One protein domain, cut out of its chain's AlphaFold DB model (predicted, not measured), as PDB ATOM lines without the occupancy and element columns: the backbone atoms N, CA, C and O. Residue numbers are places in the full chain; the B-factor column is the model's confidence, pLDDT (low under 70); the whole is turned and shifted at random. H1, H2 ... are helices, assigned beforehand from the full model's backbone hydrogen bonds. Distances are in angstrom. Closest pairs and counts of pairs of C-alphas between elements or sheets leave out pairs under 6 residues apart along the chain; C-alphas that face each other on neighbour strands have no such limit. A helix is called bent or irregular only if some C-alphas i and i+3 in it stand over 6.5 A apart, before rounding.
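Overview. This is residues 42 to 126 of the 442 residues of an uncharacterized protein of Salvia splendens (UniProt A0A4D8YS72). Two long helices, H3 and H5, run the same way along the length of the domain but overlap only in part, with residues 108 to 112 of H5 packing on residues 83 to 90 of H3, while H1 runs opposite ways to both. Short H2 lies near the middle, packing on both H3 and H5; H4 lies close to H3, and residues 70 to 75 stick out at one end of the long axis. The printed part has 85 residues with five named helices, H1 to H5 in that order along the chain, and no named strand: the class is all helix. The whole is compact, with a radius of gyration of the C-alphas of 13.5 A, yet elongated, spanning 47 by 26 by 18 A.

Along the chain. H5, the longest helix, holds residues 108 to 126 and measures 27.2 A from C-alpha 108 at (-10.765, -63.906, 93.104) to C-alpha 126 at (-12.570, -87.617, 106.270). It is irregular: C-alphas 118 and 121 are 7.0 A apart. H3 holds residues 76 to 92 and is 24.2 A long. H1, residues 42 to 55, is 19.7 A long and begins with C-alpha 42 at (-16.613, -77.327, 101.030). H2 is residues 60 to 63, 5.4 A long, and H4 is residues 96 to 100, 6.4 A long.

Arrangement. H5 touches H3 at a shallow tilt of 30 degrees, the same way; their closest C-alphas, Val 87 and Ala 108, are 4.7 A apart. H5 touches H2 with residues 108 to 112 alone, the closest C-alphas being Ile 62 and Ala 109 at 3.8 A. With residues 119 to 123 alone H5 touches H1, at a shallow tilt of 32 degrees, opposite ways; the closest C-alphas, Tyr 42 and Phe 119, are 6.1 A apart. H2 and H3 only just touch, with 3 pairs of C-alphas within 8 A, the closest those of Phe 61 and Asn 83 at 6.1 A. H1 and H3 are close but not clearly touching; their closest C-alphas are Leu 53 and Ala 86 at 7.9 A. H3 and H4 are close but not clearly touching, closest at the C-alphas of Arg 91 and Arg 99, 5.7 A. H4 is apart from H1, H2 and H5. Each O i to N i+4 pair is within hydrogen-bond range in H3 and H4, against 9 of 10 in H1 and 10 of 15 in H5, while H2 is too short for such a pair.

Size, cuts and confidence. The two C-alphas farthest apart, Leu 72 and Ala 126, are 47.6 A apart. The printed part has no cut. The link from H2 to H3, 12 residues, is long. Mean pLDDT of the printed part is 79.9, and residues 43 to 44, 47, 51 and 120 to 126 are under 70.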
ATOM      1  N   TYR A  42     -17.194 -77.882 102.254       74.44
ATOM      2  CA  TYR A  42     -16.613 -77.327 101.030       74.44
ATOM      3  C   TYR A  42     -17.364 -77.730  99.758       74.44
ATOM      4  O   TYR A  42     -17.585 -76.883  98.896       74.44
ATOM      5  N   ASP A  43     -17.808 -78.982  99.646       62.03
ATOM      6  CA  ASP A  43     -18.484 -79.464  98.438       62.03
ATOM      7  C   ASP A  43     -19.844 -78.786  98.226       62.03
ATOM      8  O   ASP A  43     -20.218 -78.504  97.089       62.03
ATOM      9  N   ASP A  44     -20.584 -78.519  99.303       65.88
ATOM     10  CA  ASP A  44     -21.875 -77.827  99.242       65.88
ATOM     11  C   ASP A  44     -21.676 -76.316  99.073       65.88
ATOM     12  O   ASP A  44     -22.319 -75.694  98.225       65.88
ATOM     13  N   TRP A  45     -20.733 -75.732  99.818       84.56
ATOM     14  CA  TRP A  45     -20.372 -74.318  99.727       84.56
ATOM     15  C   TRP A  45     -19.886 -73.939  98.326       84.56
ATOM     16  O   TRP A  45     -20.374 -72.970  97.749       84.56
ATOM     17  N   SER A  46     -18.958 -74.713  97.757       80.38
ATOM     18  CA  SER A  46     -18.362 -74.440  96.443       80.38
ATOM     19  C   SER A  46     -19.412 -74.474  95.341       80.38
ATOM     20  O   SER A  46     -19.441 -73.569  94.512       80.38
ATOM     21  N   ARG A  47     -20.332 -75.448  95.376       67.12
ATOM     22  CA  ARG A  47     -21.477 -75.507  94.458       67.12
ATOM     23  C   ARG A  47     -22.370 -74.275  94.592       67.12
ATOM     24  O   ARG A  47     -22.680 -73.648  93.586       67.12
ATOM     25  N   CYS A  48     -22.732 -73.885  95.815       71.44
ATOM     26  CA  CYS A  48     -23.562 -72.697  96.037       71.44
ATOM     27  C   CYS A  48     -22.869 -71.407  95.579       71.44
ATOM     28  O   CYS A  48     -23.512 -70.525  95.013       71.44
ATOM     29  N   MET A  49     -21.559 -71.310  95.805       85.19
ATOM     30  CA  MET A  49     -20.767 -70.143  95.446       85.19
ATOM     31  C   MET A  49     -20.602 -70.006  93.931       85.19
ATOM     32  O   MET A  49     -20.751 -68.904  93.410       85.19
ATOM     33  N   LEU A  50     -20.354 -71.115  93.223       73.19
ATOM     34  CA  LEU A  50     -20.320 -71.143  91.757       73.19
ATOM     35  C   LEU A  50     -21.652 -70.660  91.180       73.19
ATOM     36  O   LEU A  50     -21.663 -69.685  90.436       73.19
ATOM     37  N   THR A  51     -22.772 -71.247  91.616       68.81
ATOM     38  CA  THR A  51     -24.111 -70.856  91.147       68.81
ATOM     39  C   THR A  51     -24.395 -69.368  91.379       68.81
ATOM     40  O   THR A  51     -24.915 -68.691  90.493       68.81
ATOM     41  N   ALA A  52     -24.033 -68.828  92.548       72.12
ATOM     42  CA  ALA A  52     -24.250 -67.415  92.848       72.12
ATOM     43  C   ALA A  52     -23.389 -66.486  91.972       72.12
ATOM     44  O   ALA A  52     -23.872 -65.448  91.522       72.12
ATOM     45  N   LEU A  53     -22.133 -66.851  91.697       79.31
ATOM     46  CA  LEU A  53     -21.247 -66.072  90.825       79.31
ATOM     47  C   LEU A  53     -21.678 -66.126  89.356       79.31
ATOM     48  O   LEU A  53     -21.571 -65.114  88.660       79.31
ATOM     49  N   THR A  54     -22.204 -67.260  88.895       72.81
ATOM     50  CA  THR A  54     -22.781 -67.405  87.552       72.81
ATOM     51  C   THR A  54     -24.013 -66.526  87.387       72.81
ATOM     52  O   THR A  54     -24.076 -65.744  86.443       72.81
ATOM     53  N   ALA A  55     -24.935 -66.537  88.357       71.50
ATOM     54  CA  ALA A  55     -26.118 -65.669  88.348       71.50
ATOM     55  C   ALA A  55     -25.773 -64.166  88.311       71.50
ATOM     56  O   ALA A  55     -26.583 -63.347  87.879       71.50
ATOM     57  N   LYS A  56     -24.568 -63.793  88.759       80.44
ATOM     58  CA  LYS A  56     -24.037 -62.422  88.722       80.44
ATOM     59  C   LYS A  56     -23.190 -62.110  87.485       80.44
ATOM     60  O   LYS A  56     -22.683 -60.993  87.361       80.44
ATOM     61  N   ASN A  57     -23.001 -63.075  86.585       81.50
ATOM     62  CA  ASN A  57     -22.069 -62.987  85.462       81.50
ATOM     63  C   ASN A  57     -20.639 -62.615  85.926       81.50
ATOM     64  O   ASN A  57     -20.006 -61.694  85.408       81.50
ATOM     65  N   LYS A  58     -20.163 -63.263  87.002       85.75
ATOM     66  CA  LYS A  58     -18.833 -63.038  87.608       85.75
ATOM     67  C   LYS A  58     -17.995 -64.311  87.742       85.75
ATOM     68  O   LYS A  58     -16.883 -64.250  88.266       85.75
ATOM     69  N   LEU A  59     -18.483 -65.442  87.230       79.56
ATOM     70  CA  LEU A  59     -17.755 -66.714  87.231       79.56
ATOM     71  C   LEU A  59     -16.379 -66.593  86.551       79.56
ATOM     72  O   LEU A  59     -15.382 -67.100  87.067       79.56
ATOM     73  N   GLY A  60     -16.300 -65.810  85.471       72.88
ATOM     74  CA  GLY A  60     -15.078 -65.657  84.683       72.88
ATOM     75  C   GLY A  60     -13.863 -65.091  85.430       72.88
ATOM     76  O   GLY A  60     -12.720 -65.275  85.007       72.88
ATOM     77  N   PHE A  61     -14.091 -64.434  86.572       84.56
ATOM     78  CA  PHE A  61     -13.039 -63.883  87.432       84.56
ATOM     79  C   PHE A  61     -12.414 -64.923  88.370       84.56
ATOM     80  O   PHE A  61     -11.347 -64.660  88.931       84.56
ATOM     81  N   ILE A  62     -13.061 -66.081  88.565       85.38
ATOM     82  CA  ILE A  62     -12.552 -67.162  89.420       85.38
ATOM     83  C   ILE A  62     -11.970 -68.336  88.629       85.38
ATOM     84  O   ILE A  62     -10.995 -68.932  89.087       85.38
ATOM     85  N   ASP A  63     -12.516 -68.648  87.450       76.50
ATOM     86  CA  ASP A  63     -12.015 -69.723  86.578       76.50
ATOM     87  C   ASP A  63     -10.909 -69.259  85.611       76.50
ATOM     88  O   ASP A  63     -10.156 -70.080  85.086       76.50
ATOM     89  N   GLY A  64     -10.759 -67.942  85.433       76.94
ATOM     90  CA  GLY A  64      -9.754 -67.328  84.568       76.94
ATOM     91  C   GLY A  64     -10.181 -67.152  83.109       76.94
ATOM     92  O   GLY A  64      -9.366 -66.690  82.312       76.94
ATOM     93  N   SER A  65     -11.431 -67.460  82.753       74.62
ATOM     94  CA  SER A  65     -11.989 -67.213  81.413       74.62
ATOM     95  C   SER A  65     -12.133 -65.720  81.090       74.62
ATOM     96  O   SER A  65     -12.159 -65.347  79.921       74.62
ATOM     97  N   THR A  66     -12.157 -64.850  82.107       82.69
ATOM     98  CA  THR A  66     -12.025 -63.391  81.964       82.69
ATOM     99  C   THR A  66     -10.623 -62.952  82.416       82.69
ATOM    100  O   THR A  66     -10.435 -62.580  83.583       82.69
ATOM    101  N   PRO A  67      -9.608 -63.016  81.532       84.81
ATOM    102  CA  PRO A  67      -8.229 -62.720  81.900       84.81
ATOM    103  C   PRO A  67      -8.057 -61.248  82.278       84.81
ATOM    104  O   PRO A  67      -8.764 -60.372  81.782       84.81
ATOM    105  N   LYS A  68      -7.090 -60.979  83.159       88.38
ATOM    106  CA  LYS A  68      -6.727 -59.617  83.561       88.38
ATOM    107  C   LYS A  68      -6.178 -58.847  82.342       88.38
ATOM    108  O   LYS A  68      -5.161 -59.288  81.804       88.38
ATOM    109  N   PRO A  69      -6.801 -57.727  81.927       88.31
ATOM    110  CA  PRO A  69      -6.312 -56.901  80.824       88.31
ATOM    111  C   PRO A  69      -4.975 -56.225  81.149       88.31
ATOM    112  O   PRO A  69      -4.574 -56.142  82.316       88.31
ATOM    113  N   ASP A  70      -4.307 -55.700  80.121       88.38
ATOM    114  CA  ASP A  70      -3.131 -54.848  80.311       88.38
ATOM    115  C   ASP A  70      -3.507 -53.556  81.052       88.38
ATOM    116  O   ASP A  70      -4.618 -53.049  80.922       88.38
ATOM    117  N   THR A  71      -2.579 -52.996  81.827       86.88
ATOM    118  CA  THR A  71      -2.794 -51.748  82.579       86.88
ATOM    119  C   THR A  71      -3.152 -50.539  81.712       86.88
ATOM    120  O   THR A  71      -3.769 -49.600  82.211       86.88
ATOM    121  N   LEU A  72      -2.759 -50.550  80.436       85.31
ATOM    122  CA  LEU A  72      -3.061 -49.503  79.463       85.31
ATOM    123  C   LEU A  72      -4.415 -49.716  78.768       85.31
ATOM    124  O   LEU A  72      -4.880 -48.826  78.056       85.31
ATOM    125  N   ASP A  73      -5.050 -50.874  78.965       83.44
ATOM    126  CA  ASP A  73      -6.339 -51.199  78.363       83.44
ATOM    127  C   ASP A  73      -7.478 -50.430  79.067       83.44
ATOM    128  O   ASP A  73      -7.587 -50.472  80.300       83.44
ATOM    129  N   PRO A  74      -8.381 -49.759  78.324       85.12
ATOM    130  CA  PRO A  74      -9.548 -49.088  78.901       85.12
ATOM    131  C   PRO A  74     -10.423 -49.989  79.790       85.12
ATOM    132  O   PRO A  74     -11.056 -49.498  80.727       85.12
ATOM    133  N   SER A  75     -10.443 -51.302  79.534       83.12
ATOM    134  CA  SER A  75     -11.188 -52.308  80.300       83.12
ATOM    135  C   SER A  75     -10.551 -52.661  81.656       83.12
ATOM    136  O   SER A  75     -11.235 -53.201  82.530       83.12
ATOM    137  N   TYR A  76      -9.279 -52.300  81.892       85.56
ATOM    138  CA  TYR A  76      -8.523 -52.657  83.100       85.56
ATOM    139  C   TYR A  76      -9.234 -52.250  84.393       85.56
ATOM    140  O   TYR A  76      -9.407 -53.054  85.312       85.56
ATOM    141  N   ASN A  77      -9.695 -50.999  84.462       86.81
ATOM    142  CA  ASN A  77     -10.355 -50.472  85.656       86.81
ATOM    143  C   ASN A  77     -11.700 -51.160  85.927       86.81
ATOM    144  O   ASN A  77     -12.085 -51.334  87.086       86.81
ATOM    145  N   TYR A  78     -12.401 -51.591  84.878       86.06
ATOM    146  CA  TYR A  78     -13.661 -52.317  85.007       86.06
ATOM    147  C   TYR A  78     -13.435 -53.758  85.468       86.06
ATOM    148  O   TYR A  78     -14.123 -54.230  86.379       86.06
ATOM    149  N   TRP A  79     -12.407 -54.422  84.931       91.44
ATOM    150  CA  TRP A  79     -11.970 -55.732  85.409       91.44
ATOM    151  C   TRP A  79     -11.578 -55.676  86.891       91.44
ATOM    152  O   TRP A  79     -12.044 -56.487  87.691       91.44
ATOM    153  N   MET A  80     -10.787 -54.672  87.290       89.44
ATOM    154  CA  MET A  80     -10.351 -54.485  88.679       89.44
ATOM    155  C   MET A  80     -11.527 -54.301  89.642       89.44
ATOM    156  O   MET A  80     -11.515 -54.865  90.740       89.44
ATOM    157  N   ARG A  81     -12.559 -53.553  89.235       88.62
ATOM    158  CA  ARG A  81     -13.794 -53.388  90.016       88.62
ATOM    159  C   ARG A  81     -14.520 -54.719  90.210       88.62
ATOM    160  O   ARG A  81     -14.791 -55.092  91.350       88.62
ATOM    161  N   CYS A  82     -14.762 -55.460  89.131       88.81
ATOM    162  CA  CYS A  82     -15.456 -56.749  89.188       88.81
ATOM    163  C   CYS A  82     -14.684 -57.794  90.007       88.81
ATOM    164  O   CYS A  82     -15.265 -58.462  90.862       88.81
ATOM    165  N   ASN A  83     -13.363 -57.879  89.820       92.00
ATOM    166  CA  ASN A  83     -12.505 -58.749  90.623       92.00
ATOM    167  C   ASN A  83     -12.560 -58.374  92.114       92.00
ATOM    168  O   ASN A  83     -12.660 -59.259  92.957       92.00
ATOM    169  N   SER A  84     -12.549 -57.081  92.458       90.44
ATOM    170  CA  SER A  84     -12.616 -56.632  93.861       90.44
ATOM    171  C   SER A  84     -13.943 -57.002  94.535       90.44
ATOM    172  O   SER A  84     -13.965 -57.380  95.711       90.44
ATOM    173  N   ILE A  85     -15.049 -56.940  93.789       89.50
ATOM    174  CA  ILE A  85     -16.368 -57.387  94.256       89.50
ATOM    175  C   ILE A  85     -16.360 -58.905  94.484       89.50
ATOM    176  O   ILE A  85     -16.707 -59.359  95.574       89.50
ATOM    177  N   ALA A  86     -15.870 -59.685  93.517       90.44
ATOM    178  CA  ALA A  86     -15.779 -61.141  93.637       90.44
ATOM    179  C   ALA A  86     -14.871 -61.587  94.801       90.44
ATOM    180  O   ALA A  86     -15.223 -62.498  95.551       90.44
ATOM    181  N   VAL A  87     -13.738 -60.907  95.010       92.12
ATOM    182  CA  VAL A  87     -12.860 -61.103  96.177       92.12
ATOM    183  C   VAL A  87     -13.620 -60.858  97.480       92.12
ATOM    184  O   VAL A  87     -13.497 -61.643  98.421       92.12
ATOM    185  N   SER A  88     -14.414 -59.789  97.543       89.56
ATOM    186  CA  SER A  88     -15.194 -59.450  98.737       89.56
ATOM    187  C   SER A  88     -16.241 -60.521  99.032       89.56
ATOM    188  O   SER A  88     -16.322 -60.997 100.162       89.56
ATOM    189  N   TRP A  89     -16.969 -60.984  98.014       92.81
ATOM    190  CA  TRP A  89     -17.938 -62.068  98.158       92.81
ATOM    191  C   TRP A  89     -17.297 -63.376  98.627       92.81
ATOM    192  O   TRP A  89     -17.827 -64.012  99.535       92.81
ATOM    193  N   LEU A  90     -16.139 -63.752  98.076       90.94
ATOM    194  CA  LEU A  90     -15.389 -64.939  98.510       90.94
ATOM    195  C   LEU A  90     -14.901 -64.829  99.951       90.94
ATOM    196  O   LEU A  90     -14.999 -65.785 100.708       90.94
ATOM    197  N   ARG A  91     -14.394 -63.668 100.363       89.38
ATOM    198  CA  ARG A  91     -13.944 -63.467 101.746       89.38
ATOM    199  C   ARG A  91     -15.117 -63.483 102.724       89.38
ATOM    200  O   ARG A  91     -14.992 -64.036 103.814       89.38
ATOM    201  N   ASN A  92     -16.251 -62.908 102.336       87.38
ATOM    202  CA  ASN A  92     -17.439 -62.829 103.180       87.38
ATOM    203  C   ASN A  92     -18.186 -64.163 103.291       87.38
ATOM    204  O   ASN A  92     -18.905 -64.356 104.265       87.38
ATOM    205  N   SER A  93     -17.985 -65.092 102.352       88.19
ATOM    206  CA  SER A  93     -18.618 -66.414 102.364       88.19
ATOM    207  C   SER A  93     -17.794 -67.508 103.054       88.19
ATOM    208  O   SER A  93     -18.213 -68.664 103.064       88.19
ATOM    209  N   VAL A  94     -16.646 -67.181 103.657       89.50
ATOM    210  CA  VAL A  94     -15.840 -68.135 104.438       89.50
ATOM    211  C   VAL A  94     -15.829 -67.799 105.924       89.50
ATOM    212  O   VAL A  94     -15.983 -66.634 106.309       89.50
ATOM    213  N   ASP A  95     -15.618 -68.814 106.759       88.31
ATOM    214  CA  ASP A  95     -15.458 -68.657 108.203       88.31
ATOM    215  C   ASP A  95     -14.313 -67.676 108.548       88.31
ATOM    216  O   ASP A  95     -13.300 -67.652 107.833       88.31
ATOM    217  N   PRO A  96     -14.442 -66.843 109.605       83.75
ATOM    218  CA  PRO A  96     -13.415 -65.880 110.000       83.75
ATOM    219  C   PRO A  96     -12.004 -66.463 110.159       83.75
ATOM    220  O   PRO A  96     -11.035 -65.785 109.802       83.75
ATOM    221  N   GLU A  97     -11.866 -67.707 110.628       78.06
ATOM    222  CA  GLU A  97     -10.558 -68.354 110.771       78.06
ATOM    223  C   GLU A  97      -9.893 -68.566 109.405       78.06
ATOM    224  O   GLU A  97      -8.726 -68.221 109.208       78.06
ATOM    225  N   ILE A  98     -10.659 -69.037 108.419       83.75
ATOM    226  CA  ILE A  98     -10.186 -69.244 107.045       83.75
ATOM    227  C   ILE A  98      -9.941 -67.897 106.362       83.75
ATOM    228  O   ILE A  98      -8.929 -67.729 105.675       83.75
ATOM    229  N   ARG A  99     -10.815 -66.913 106.599       86.88
ATOM    230  CA  ARG A  99     -10.742 -65.562 106.022       86.88
ATOM    231  C   ARG A  99      -9.404 -64.883 106.287       86.88
ATOM    232  O   ARG A  99      -8.864 -64.246 105.383       86.88
ATOM    233  N   SER A 100      -8.855 -65.058 107.490       81.88
ATOM    234  CA  SER A 100      -7.555 -64.495 107.881       81.88
ATOM    235  C   SER A 100      -6.422 -64.930 106.940       81.88
ATOM    236  O   SER A 100      -5.574 -64.127 106.557       81.88
ATOM    237  N   SER A 101      -6.468 -66.179 106.471       84.44
ATOM    238  CA  SER A 101      -5.460 -66.758 105.582       84.44
ATOM    239  C   SER A 101      -5.584 -66.322 104.114       84.44
ATOM    240  O   SER A 101      -4.672 -66.572 103.328       84.44
ATOM    241  N   LEU A 102      -6.690 -65.662 103.743       87.00
ATOM    242  CA  LEU A 102      -6.974 -65.196 102.379       87.00
ATOM    243  C   LEU A 102      -6.624 -63.716 102.159       87.00
ATOM    244  O   LEU A 102      -6.723 -63.225 101.033       87.00
ATOM    245  N   LEU A 103      -6.241 -62.986 103.212       83.88
ATOM    246  CA  LEU A 103      -6.046 -61.530 103.167       83.88
ATOM    247  C   LEU A 103      -4.968 -61.091 102.164       83.88
ATOM    248  O   LEU A 103      -5.118 -60.044 101.537       83.88
ATOM    249  N   HIS A 104      -3.926 -61.905 101.985       81.62
ATOM    250  CA  HIS A 104      -2.802 -61.630 101.082       81.62
ATOM    251  C   HIS A 104      -3.065 -62.003  99.616       81.62
ATOM    252  O   HIS A 104      -2.225 -61.734  98.763       81.62
ATOM    253  N   LEU A 105      -4.199 -62.642  99.311       87.50
ATOM    254  CA  LEU A 105      -4.558 -63.012  97.943       87.50
ATOM    255  C   LEU A 105      -5.356 -61.877  97.299       87.50
ATOM    256  O   LEU A 105      -6.389 -61.462  97.830       87.50
ATOM    257  N   GLU A 106      -4.868 -61.376  96.166       85.06
ATOM    258  CA  GLU A 106      -5.365 -60.148  95.527       85.06
ATOM    259  C   GLU A 106      -6.432 -60.410  94.456       85.06
ATOM    260  O   GLU A 106      -7.226 -59.520  94.140       85.06
ATOM    261  N   SER A 107      -6.484 -61.623  93.892       89.69
ATOM    262  CA  SER A 107      -7.483 -61.989  92.882       89.69
ATOM    263  C   SER A 107      -8.486 -63.034  93.360       89.69
ATOM    264  O   SER A 107      -8.177 -63.920  94.164       89.69
ATOM    265  N   ALA A 108      -9.701 -62.952  92.818       90.19
ATOM    266  CA  ALA A 108     -10.765 -63.906  93.104       90.19
ATOM    267  C   ALA A 108     -10.353 -65.329  92.677       90.19
ATOM    268  O   ALA A 108     -10.536 -66.276  93.440       90.19
ATOM    269  N   ALA A 109      -9.688 -65.468  91.525       89.31
ATOM    270  CA  ALA A 109      -9.112 -66.729  91.055       89.31
ATOM    271  C   ALA A 109      -8.064 -67.326  92.012       89.31
ATOM    272  O   ALA A 109      -8.054 -68.536  92.244       89.31
ATOM    273  N   GLN A 110      -7.185 -66.502  92.598       86.44
ATOM    274  CA  GLN A 110      -6.202 -66.973  93.582       86.44
ATOM    275  C   GLN A 110      -6.887 -67.520  94.836       86.44
ATOM    276  O   GLN A 110      -6.536 -68.607  95.295       86.44
ATOM    277  N   ILE A 111      -7.879 -66.793  95.358       88.50
ATOM    278  CA  ILE A 111      -8.667 -67.213  96.523       88.50
ATOM    279  C   ILE A 111      -9.406 -68.518  96.227       88.50
ATOM    280  O   ILE A 111      -9.323 -69.467  97.005       88.50
ATOM    281  N   TRP A 112     -10.084 -68.595  95.081       91.69
ATOM    282  CA  TRP A 112     -10.817 -69.786  94.661       91.69
ATOM    283  C   TRP A 112      -9.912 -71.019  94.580       91.69
ATOM    284  O   TRP A 112     -10.212 -72.062  95.162       91.69
ATOM    285  N   LYS A 113      -8.756 -70.884  93.919       85.06
ATOM    286  CA  LYS A 113      -7.773 -71.962  93.763       85.06
ATOM    287  C   LYS A 113      -7.200 -72.433  95.098       85.06
ATOM    288  O   LYS A 113      -6.998 -73.634  95.281       85.06
ATOM    289  N   ASP A 114      -6.923 -71.511  96.015       84.06
ATOM    290  CA  ASP A 114      -6.409 -71.832  97.345       84.06
ATOM    291  C   ASP A 114      -7.443 -72.608  98.176       84.06
ATOM    292  O   ASP A 114      -7.142 -73.702  98.656       84.06
ATOM    293  N   LEU A 115      -8.682 -72.115  98.247       83.75
ATOM    294  CA  LEU A 115      -9.781 -72.798  98.936       83.75
ATOM    295  C   LEU A 115     -10.052 -74.181  98.338       83.75
ATOM    296  O   LEU A 115     -10.180 -75.160  99.075       83.75
ATOM    297  N   HIS A 116     -10.064 -74.281  97.006       79.38
ATOM    298  CA  HIS A 116     -10.227 -75.551  96.311       79.38
ATOM    299  C   HIS A 116      -9.115 -76.530  96.655       79.38
ATOM    300  O   HIS A 116      -9.397 -77.652  97.065       79.38
ATOM    301  N   LYS A 117      -7.849 -76.116  96.585       74.44
ATOM    302  CA  LYS A 117      -6.717 -76.983  96.928       74.44
ATOM    303  C   LYS A 117      -6.755 -77.445  98.389       74.44
ATOM    304  O   LYS A 117      -6.409 -78.591  98.665       74.44
ATOM    305  N   ARG A 118      -7.150 -76.569  99.316       74.88
ATOM    306  CA  ARG A 118      -7.150 -76.858 100.757       74.88
ATOM    307  C   ARG A 118      -8.253 -77.827 101.176       74.88
ATOM    308  O   ARG A 118      -7.983 -78.698 101.999       74.88
ATOM    309  N   PHE A 119      -9.459 -77.698 100.621       71.62
ATOM    310  CA  PHE A 119     -10.639 -78.378 101.169       71.62
ATOM    311  C   PHE A 119     -11.287 -79.426 100.253       71.62
ATOM    312  O   PHE A 119     -12.053 -80.254 100.745       71.62
ATOM    313  N   SER A 120     -10.939 -79.480  98.961       63.69
ATOM    314  CA  SER A 120     -11.444 -80.526  98.047       63.69
ATOM    315  C   SER A 120     -10.988 -81.940  98.433       63.69
ATOM    316  O   SER A 120     -11.756 -82.891  98.337       63.69
ATOM    317  N   HIS A 121      -9.753 -82.095  98.925       45.47
ATOM    318  CA  HIS A 121      -9.169 -83.409  99.232       45.47
ATOM    319  C   HIS A 121      -9.446 -83.871 100.677       45.47
ATOM    320  O   HIS A 121      -9.456 -85.072 100.963       45.47
ATOM    321  N   SER A 122      -9.676 -82.940 101.615       42.97
ATOM    322  CA  SER A 122      -9.829 -83.261 103.041       42.97
ATOM    323  C   SER A 122     -11.159 -83.951 103.361       42.97
ATOM    324  O   SER A 122     -11.200 -84.816 104.236       42.97
ATOM    325  N   ASN A 123     -12.235 -83.633 102.635       44.59
ATOM    326  CA  ASN A 123     -13.566 -84.184 102.919       44.59
ATOM    327  C   ASN A 123     -13.788 -85.577 102.337       44.59
ATOM    328  O   ASN A 123     -14.448 -86.392 102.981       44.59
ATOM    329  N   ALA A 124     -13.170 -85.909 101.202       37.50
ATOM    330  CA  ALA A 124     -13.191 -87.273 100.682       37.50
ATOM    331  C   ALA A 124     -12.519 -88.242 101.674       37.50
ATOM    332  O   ALA A 124     -13.117 -89.239 102.083       37.50
ATOM    333  N   ALA A 125     -11.321 -87.906 102.162       37.12
ATOM    334  CA  ALA A 125     -10.594 -88.724 103.134       37.12
ATOM    335  C   ALA A 125     -11.282 -88.780 104.513       37.12
ATOM    336  O   ALA A 125     -11.337 -89.851 105.122       37.12
ATOM    337  N   ALA A 126     -11.847 -87.667 104.998       38.09
ATOM    338  CA  ALA A 126     -12.570 -87.617 106.270       38.09
ATOM    339  C   ALA A 126     -13.912 -88.366 106.219       38.09
ATOM    340  O   ALA A 126     -14.262 -89.058 107.177       38.09
TER     341      ALA A 126